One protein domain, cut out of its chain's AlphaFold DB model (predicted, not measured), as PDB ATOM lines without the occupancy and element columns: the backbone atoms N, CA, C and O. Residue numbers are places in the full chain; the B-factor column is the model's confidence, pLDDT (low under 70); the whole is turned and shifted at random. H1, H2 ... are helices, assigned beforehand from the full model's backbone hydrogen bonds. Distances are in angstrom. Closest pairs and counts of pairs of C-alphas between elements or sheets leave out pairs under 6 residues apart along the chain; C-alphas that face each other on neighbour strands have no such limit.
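This is residues 91 to 150 of the 150 residues of the protein "Peptidase_M13_N domain-containing protein" of Nippostrongylus brasiliensis (UniProt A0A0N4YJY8). Two long helices, H2 and H3, cross at a steep angle, and the short helix H1 packs on the last part of H3, beside the first turn of H2. The 60 printed residues hold three named helices, H1, H2, H3, and no named strand: all helix. The whole is elongated, 35 by 19 by 18 A, only just compact, close to loose, with a radius of gyration of the C-alphas of 12.1 A.

Start at H1, residues 94 to 97; it touches residues 106 to 107 alone of H2, residues 105 to 120, closest at C-alphas 96 and 106, 6.2 A. H1 touches H3, residues 129 to 149, at its residues 143 to 148 alone, closest at C-alphas 94 and 147, 5.2 A. H2 touches residues 132 to 140 alone of H3, closest at C-alphas 111 and 136, 6.4 A, opposite ways at a steep tilt of 47 degrees. In H2 and H3 every O i to N i+4 pair is within hydrogen-bond range; H1 is too short for one.

Find C-alpha 94 at (-39.024, -9.471, -0.991), where H1 begins. H2 runs 22.7 A; H3 runs 30.6 A to C-alpha 149 at (-36.576, -1.251, 3.332).

C-alphas 126 and 150 are farthest apart, 36.7 A. The printed part has no cut, and both links are short. Look for pLDDT under 70 at residues 125 to 128 and 150.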
ATOM      1  N   LEU A  91     -45.737  -8.764  -5.948       93.19
ATOM      2  CA  LEU A  91     -45.110 -10.096  -5.939       93.19
ATOM      3  C   LEU A  91     -45.086 -10.739  -4.539       93.19
ATOM      4  O   LEU A  91     -44.502 -11.807  -4.366       93.19
ATOM      5  N   GLU A  92     -45.684 -10.094  -3.534       88.62
ATOM      6  CA  GLU A  92     -45.809 -10.482  -2.119       88.62
ATOM      7  C   GLU A  92     -44.498 -10.617  -1.325       88.62
ATOM      8  O   GLU A  92     -44.415 -10.188  -0.175       88.62
ATOM      9  N   LYS A  93     -43.457 -11.238  -1.893       89.25
ATOM     10  CA  LYS A  93     -42.224 -11.596  -1.179       89.25
ATOM     11  C   LYS A  93     -41.035 -10.799  -1.692       89.25
ATOM     12  O   LYS A  93     -40.669 -10.889  -2.862       89.25
ATOM     13  N   LYS A  94     -40.295 -10.189  -0.760       89.94
ATOM     14  CA  LYS A  94     -39.024  -9.471  -0.991       89.94
ATOM     15  C   LYS A  94     -38.037 -10.206  -1.904       89.94
ATOM     16  O   LYS A  94     -37.336  -9.582  -2.694       89.94
ATOM     17  N   LYS A  95     -37.968 -11.540  -1.824       90.94
ATOM     18  CA  LYS A  95     -37.047 -12.341  -2.648       90.94
ATOM     19  C   LYS A  95     -37.281 -12.187  -4.156       90.94
ATOM     20  O   LYS A  95     -36.321 -12.322  -4.903       90.94
ATOM     21  N   PHE A  96     -38.507 -11.884  -4.586       93.75
ATOM     22  CA  PHE A  96     -38.844 -11.713  -5.999       93.75
ATOM     23  C   PHE A  96     -38.438 -10.344  -6.556       93.75
ATOM     24  O   PHE A  96     -38.384 -10.186  -7.767       93.75
ATOM     25  N   TYR A  97     -38.049  -9.402  -5.694       93.56
ATOM     26  CA  TYR A  97     -37.553  -8.075  -6.075       93.56
ATOM     27  C   TYR A  97     -36.015  -7.978  -6.096       93.56
ATOM     28  O   TYR A  97     -35.450  -6.926  -6.400       93.56
ATOM     29  N   ARG A  98     -35.307  -9.071  -5.769       89.44
ATOM     30  CA  ARG A  98     -33.836  -9.104  -5.697       89.44
ATOM     31  C   ARG A  98     -33.190  -9.169  -7.083       89.44
ATOM     32  O   ARG A  98     -33.735  -9.768  -8.002       89.44
ATOM     33  N   GLY A  99     -31.977  -8.629  -7.201       86.12
ATOM     34  CA  GLY A  99     -31.226  -8.616  -8.461       86.12
ATOM     35  C   GLY A  99     -31.720  -7.548  -9.436       86.12
ATOM     36  O   GLY A  99     -32.638  -6.786  -9.131       86.12
ATOM     37  N   ALA A 100     -31.065  -7.449 -10.591       80.88
ATOM     38  CA  ALA A 100     -31.464  -6.519 -11.644       80.88
ATOM     39  C   ALA A 100     -32.652  -7.088 -12.446       80.88
ATOM     40  O   ALA A 100     -32.691  -8.308 -12.652       80.88
ATOM     41  N   PRO A 101     -33.566  -6.243 -12.966       78.12
ATOM     42  CA  PRO A 101     -34.664  -6.688 -13.831       78.12
ATOM     43  C   PRO A 101     -34.212  -7.508 -15.051       78.12
ATOM     44  O   PRO A 101     -34.948  -8.367 -15.516       78.12
ATOM     45  N   SER A 102     -32.986  -7.295 -15.544       80.00
ATOM     46  CA  SER A 102     -32.387  -8.073 -16.641       80.00
ATOM     47  C   SER A 102     -32.059  -9.526 -16.276       80.00
ATOM     48  O   SER A 102     -31.944 -10.371 -17.156       80.00
ATOM     49  N   THR A 103     -31.897  -9.822 -14.986       88.31
ATOM     50  CA  THR A 103     -31.482 -11.140 -14.472       88.31
ATOM     51  C   THR A 103     -32.582 -11.864 -13.702       88.31
ATOM     52  O   THR A 103     -32.461 -13.050 -13.410       88.31
ATOM     53  N   ASN A 104     -33.654 -11.154 -13.350       92.88
ATOM     54  CA  ASN A 104     -34.745 -11.676 -12.545       92.88
ATOM     55  C   ASN A 104     -35.994 -11.867 -13.414       92.88
ATOM     56  O   ASN A 104     -36.659 -10.903 -13.789       92.88
ATOM     57  N   ALA A 105     -36.335 -13.130 -13.679       93.38
ATOM     58  CA  ALA A 105     -37.489 -13.490 -14.499       93.38
ATOM     59  C   ALA A 105     -38.829 -12.994 -13.922       93.38
ATOM     60  O   ALA A 105     -39.705 -12.611 -14.687       93.38
ATOM     61  N   PHE A 106     -38.991 -12.938 -12.594       94.25
ATOM     62  CA  PHE A 106     -40.225 -12.436 -11.976       94.25
ATOM     63  C   PHE A 106     -40.431 -10.951 -12.263       94.25
ATOM     64  O   PHE A 106     -41.533 -10.545 -12.612       94.25
ATOM     65  N   LEU A 107     -39.361 -10.155 -12.179       94.00
ATOM     66  CA  LEU A 107     -39.414  -8.738 -12.540       94.00
ATOM     67  C   LEU A 107     -39.653  -8.544 -14.040       94.00
ATOM     68  O   LEU A 107     -40.348  -7.610 -14.421       94.00
ATOM     69  N   ALA A 108     -39.124  -9.432 -14.887       92.12
ATOM     70  CA  ALA A 108     -39.397  -9.398 -16.320       92.12
ATOM     71  C   ALA A 108     -40.878  -9.683 -16.637       92.12
ATOM     72  O   ALA A 108     -41.476  -8.939 -17.409       92.12
ATOM     73  N   PHE A 109     -41.486 -10.699 -16.015       93.69
ATOM     74  CA  PHE A 109     -42.921 -10.974 -16.172       93.69
ATOM     75  C   PHE A 109     -43.792  -9.866 -15.587       93.69
ATOM     76  O   PHE A 109     -44.803  -9.506 -16.179       93.69
ATOM     77  N   TYR A 110     -43.390  -9.300 -14.448       94.75
ATOM     78  CA  TYR A 110     -44.123  -8.200 -13.839       94.75
ATOM     79  C   TYR A 110     -44.088  -6.940 -14.710       94.75
ATOM     80  O   TYR A 110     -45.121  -6.308 -14.906       94.75
ATOM     81  N   ARG A 111     -42.935  -6.630 -15.317       92.69
ATOM     82  CA  ARG A 111     -42.812  -5.554 -16.311       92.69
ATOM     83  C   ARG A 111     -43.784  -5.743 -17.469       92.69
ATOM     84  O   ARG A 111     -44.500  -4.806 -17.804       92.69
ATOM     85  N   GLU A 112     -43.837  -6.944 -18.043       92.25
ATOM     86  CA  GLU A 112     -44.755  -7.224 -19.153       92.25
ATOM     87  C   GLU A 112     -46.222  -7.107 -18.721       92.25
ATOM     88  O   GLU A 112     -47.033  -6.545 -19.446       92.25
ATOM     89  N   TYR A 113     -46.556  -7.554 -17.509       94.62
ATOM     90  CA  TYR A 113     -47.900  -7.405 -16.957       94.62
ATOM     91  C   TYR A 113     -48.330  -5.935 -16.834       94.62
ATOM     92  O   TYR A 113     -49.413  -5.583 -17.294       94.62
ATOM     93  N   ILE A 114     -47.495  -5.069 -16.243       93.06
ATOM     94  CA  ILE A 114     -47.822  -3.638 -16.096       93.06
ATOM     95  C   ILE A 114     -47.949  -2.983 -17.479       93.06
ATOM     96  O   ILE A 114     -48.861  -2.193 -17.713       93.06
ATOM     97  N   ARG A 115     -47.061  -3.340 -18.414       90.88
ATOM     98  CA  ARG A 115     -47.098  -2.850 -19.793       90.88
ATOM     99  C   ARG A 115     -48.419  -3.196 -20.476       90.88
ATOM    100  O   ARG A 115     -49.073  -2.299 -20.998       90.88
ATOM    101  N   GLU A 116     -48.840  -4.458 -20.438       91.38
ATOM    102  CA  GLU A 116     -50.128  -4.881 -21.008       91.38
ATOM    103  C   GLU A 116     -51.322  -4.229 -20.306       91.38
ATOM    104  O   GLU A 116     -52.289  -3.841 -20.960       91.38
ATOM    105  N   LEU A 117     -51.247  -4.023 -18.988       91.44
ATOM    106  CA  LEU A 117     -52.282  -3.296 -18.258       91.44
ATOM    107  C   LEU A 117     -52.440  -1.863 -18.790       91.44
ATOM    108  O   LEU A 117     -53.564  -1.438 -19.049       91.44
ATOM    109  N   PHE A 118     -51.344  -1.131 -19.008       88.62
ATOM    110  CA  PHE A 118     -51.421   0.217 -19.581       88.62
ATOM    111  C   PHE A 118     -51.996   0.231 -20.996       88.62
ATOM    112  O   PHE A 118     -52.800   1.108 -21.311       88.62
ATOM    113  N   ARG A 119     -51.661  -0.770 -21.820       86.88
ATOM    114  CA  ARG A 119     -52.258  -0.933 -23.157       86.88
ATOM    115  C   ARG A 119     -53.771  -1.085 -23.084       86.88
ATOM    116  O   ARG A 119     -54.492  -0.384 -23.785       86.88
ATOM    117  N   LEU A 120     -54.254  -1.961 -22.203       88.75
ATOM    118  CA  LEU A 120     -55.689  -2.193 -22.011       88.75
ATOM    119  C   LEU A 120     -56.420  -0.953 -21.484       88.75
ATOM    120  O   LEU A 120     -57.594  -0.756 -21.791       88.75
ATOM    121  N   LEU A 121     -55.737  -0.105 -20.714       87.50
ATOM    122  CA  LEU A 121     -56.290   1.148 -20.197       87.50
ATOM    123  C   LEU A 121     -56.265   2.306 -21.212       87.50
ATOM    124  O   LEU A 121     -56.778   3.383 -20.905       87.50
ATOM    125  N   GLY A 122     -55.723   2.093 -22.415       82.94
ATOM    126  CA  GLY A 122     -55.705   3.091 -23.486       82.94
ATOM    127  C   GLY A 122     -54.527   4.065 -23.427       82.94
ATOM    128  O   GLY A 122     -54.668   5.200 -23.888       82.94
ATOM    129  N   ALA A 123     -53.391   3.653 -22.852       84.06
ATOM    130  CA  ALA A 123     -52.121   4.347 -23.070       84.06
ATOM    131  C   ALA A 123     -51.707   4.206 -24.545       84.06
ATOM    132  O   ALA A 123     -51.783   3.104 -25.100       84.06
ATOM    133  N   ASP A 124     -51.296   5.303 -25.182       74.31
ATOM    134  CA  ASP A 124     -50.948   5.309 -26.604       74.31
ATOM    135  C   ASP A 124     -49.568   4.675 -26.819       74.31
ATOM    136  O   ASP A 124     -48.521   5.246 -26.531       74.31
ATOM    137  N   VAL A 125     -49.563   3.423 -27.261       66.06
ATOM    138  CA  VAL A 125     -48.344   2.606 -27.318       66.06
ATOM    139  C   VAL A 125     -47.419   3.038 -28.450       66.06
ATOM    140  O   VAL A 125     -46.219   2.785 -28.361       66.06
ATOM    141  N   ASP A 126     -47.959   3.635 -29.511       66.00
ATOM    142  CA  ASP A 126     -47.197   3.922 -30.726       66.00
ATOM    143  C   ASP A 126     -46.423   5.244 -30.606       66.00
ATOM    144  O   ASP A 126     -45.264   5.301 -31.026       66.00
ATOM    145  N   ASP A 127     -47.002   6.253 -29.949       61.22
ATOM    146  CA  ASP A 127     -46.334   7.534 -29.683       61.22
ATOM    147  C   ASP A 127     -45.553   7.528 -28.349       61.22
ATOM    148  O   ASP A 127     -44.436   8.054 -28.280       61.22
ATOM    149  N   ASP A 128     -46.053   6.832 -27.317       65.69
ATOM    150  CA  ASP A 128     -45.513   6.903 -25.950       65.69
ATOM    151  C   ASP A 128     -44.778   5.627 -25.506       65.69
ATOM    152  O   ASP A 128     -44.535   5.423 -24.313       65.69
ATOM    153  N   ALA A 129     -44.346   4.763 -26.436       74.44
ATOM    154  CA  ALA A 129     -43.613   3.528 -26.112       74.44
ATOM    155  C   ALA A 129     -42.454   3.763 -25.126       74.44
ATOM    156  O   ALA A 129     -42.234   2.978 -24.203       74.44
ATOM    157  N   SER A 130     -41.712   4.858 -25.311       80.06
ATOM    158  CA  SER A 130     -40.591   5.217 -24.436       80.06
ATOM    159  C   SER A 130     -41.031   5.707 -23.053       80.06
ATOM    160  O   SER A 130     -40.348   5.430 -22.065       80.06
ATOM    161  N   GLU A 131     -42.179   6.381 -22.961       84.00
ATOM    162  CA  GLU A 131     -42.725   6.889 -21.705       84.00
ATOM    163  C   GLU A 131     -43.368   5.766 -20.888       84.00
ATOM    164  O   GLU A 131     -43.117   5.667 -19.686       84.00
ATOM    165  N   ILE A 132     -44.098   4.855 -21.541       87.25
ATOM    166  CA  ILE A 132     -44.618   3.635 -20.915       87.25
ATOM    167  C   ILE A 132     -43.459   2.830 -20.322       87.25
ATOM    168  O   ILE A 132     -43.502   2.473 -19.147       87.25
ATOM    169  N   GLU A 133     -42.392   2.578 -21.085       88.81
ATOM    170  CA  GLU A 133     -41.236   1.835 -20.569       88.81
ATOM    171  C   GLU A 133     -40.548   2.567 -19.410       88.81
ATOM    172  O   GLU A 133     -40.147   1.930 -18.433       88.81
ATOM    173  N   TYR A 134     -40.424   3.895 -19.469       90.31
ATOM    174  CA  TYR A 134     -39.880   4.677 -18.360       90.31
ATOM    175  C   TYR A 134     -40.727   4.516 -17.090       90.31
ATOM    176  O   TYR A 134     -40.200   4.123 -16.050       90.31
ATOM    177  N   GLN A 135     -42.036   4.745 -17.189       90.31
ATOM    178  CA  GLN A 135     -42.980   4.666 -16.071       90.31
ATOM    179  C   GLN A 135     -43.040   3.257 -15.472       90.31
ATOM    180  O   GLN A 135     -42.983   3.093 -14.255       90.31
ATOM    181  N   VAL A 136     -43.091   2.215 -16.309       91.81
ATOM    182  CA  VAL A 136     -43.090   0.824 -15.836       91.81
ATOM    183  C   VAL A 136     -41.794   0.510 -15.080       91.81
ATOM    184  O   VAL A 136     -41.831  -0.107 -14.011       91.81
ATOM    185  N   ASN A 137     -40.642   0.929 -15.608       92.44
ATOM    186  CA  ASN A 137     -39.365   0.708 -14.933       92.44
ATOM    187  C   ASN A 137     -39.262   1.506 -13.622       92.44
ATOM    188  O   ASN A 137     -38.711   0.979 -12.654       92.44
ATOM    189  N   ASP A 138     -39.815   2.719 -13.567       94.00
ATOM    190  CA  ASP A 138     -39.840   3.549 -12.358       94.00
ATOM    191  C   ASP A 138     -40.730   2.939 -11.261       94.00
ATOM    192  O   ASP A 138     -40.288   2.801 -10.118       94.00
ATOM    193  N   ILE A 139     -41.922   2.436 -11.617       93.56
ATOM    194  CA  ILE A 139     -42.806   1.689 -10.702       93.56
ATOM    195  C   ILE A 139     -42.069   0.479 -10.113       93.56
ATOM    196  O   ILE A 139     -42.056   0.278  -8.896       93.56
ATOM    197  N   ILE A 140     -41.411  -0.315 -10.962       93.94
ATOM    198  CA  ILE A 140     -40.662  -1.493 -10.512       93.94
ATOM    199  C   ILE A 140     -39.496  -1.090  -9.607       93.94
ATOM    200  O   ILE A 140     -39.242  -1.765  -8.605       93.94
ATOM    201  N   ASP A 141     -38.760  -0.025  -9.927       94.06
ATOM    202  CA  ASP A 141     -37.647   0.412  -9.086       94.06
ATOM    203  C   ASP A 141     -38.125   0.932  -7.726       94.06
ATOM    204  O   ASP A 141     -37.538   0.583  -6.696       94.06
ATOM    205  N   LEU A 142     -39.236   1.674  -7.697       93.19
ATOM    206  CA  LEU A 142     -39.887   2.098  -6.463       93.19
ATOM    207  C   LEU A 142     -40.285   0.889  -5.604       93.19
ATOM    208  O   LEU A 142     -39.895   0.820  -4.435       93.19
ATOM    209  N   GLU A 143     -40.981  -0.101  -6.170       94.00
ATOM    210  CA  GLU A 143     -41.359  -1.313  -5.433       94.00
ATOM    211  C   GLU A 143     -40.139  -2.095  -4.929       94.00
ATOM    212  O   GLU A 143     -40.145  -2.596  -3.802       94.00
ATOM    213  N   ARG A 144     -39.050  -2.160  -5.706       93.31
ATOM    214  CA  ARG A 144     -37.790  -2.793  -5.270       93.31
ATOM    215  C   ARG A 144     -37.171  -2.069  -4.079       93.31
ATOM    216  O   ARG A 144     -36.666  -2.725  -3.163       93.31
ATOM    217  N   ARG A 145     -37.196  -0.734  -4.065       92.69
ATOM    218  CA  ARG A 145     -36.714   0.068  -2.928       92.69
ATOM    219  C   ARG A 145     -37.575  -0.175  -1.693       92.69
ATOM    220  O   ARG A 145     -37.021  -0.464  -0.634       92.69
ATOM    221  N   ILE A 146     -38.901  -0.166  -1.843       92.44
ATOM    222  CA  ILE A 146     -39.842  -0.479  -0.755       92.44
ATOM    223  C   ILE A 146     -39.582  -1.890  -0.211       92.44
ATOM    224  O   ILE A 146     -39.445  -2.065   1.001       92.44
ATOM    225  N   ALA A 147     -39.420  -2.884  -1.087       92.50
ATOM    226  CA  ALA A 147     -39.110  -4.262  -0.708       92.50
ATOM    227  C   ALA A 147     -37.798  -4.384   0.073       92.50
ATOM    228  O   ALA A 147     -37.669  -5.250   0.935       92.50
ATOM    229  N   ASN A 148     -36.804  -3.549  -0.232       89.56
ATOM    230  CA  ASN A 148     -35.509  -3.574   0.442       89.56
ATOM    231  C   ASN A 148     -35.540  -2.939   1.833       89.56
ATOM    232  O   ASN A 148     -34.825  -3.435   2.707       89.56
ATOM    233  N   VAL A 149     -36.377  -1.919   2.035       87.25
ATOM    234  CA  VAL A 149     -36.576  -1.251   3.332       87.25
ATOM    235  C   VAL A 149     -37.531  -2.029   4.243       87.25
ATOM    236  O   VAL A 149     -37.372  -1.979   5.460       87.25
ATOM    237  N   SER A 150     -38.481  -2.764   3.656       66.50
ATOM    238  CA  SER A 150     -39.440  -3.616   4.378       66.50
ATOM    239  C   SER A 150     -38.835  -4.933   4.868       66.50
ATOM    240  O   SER A 150     -37.877  -5.455   4.232       66.50
TER     241      SER A 150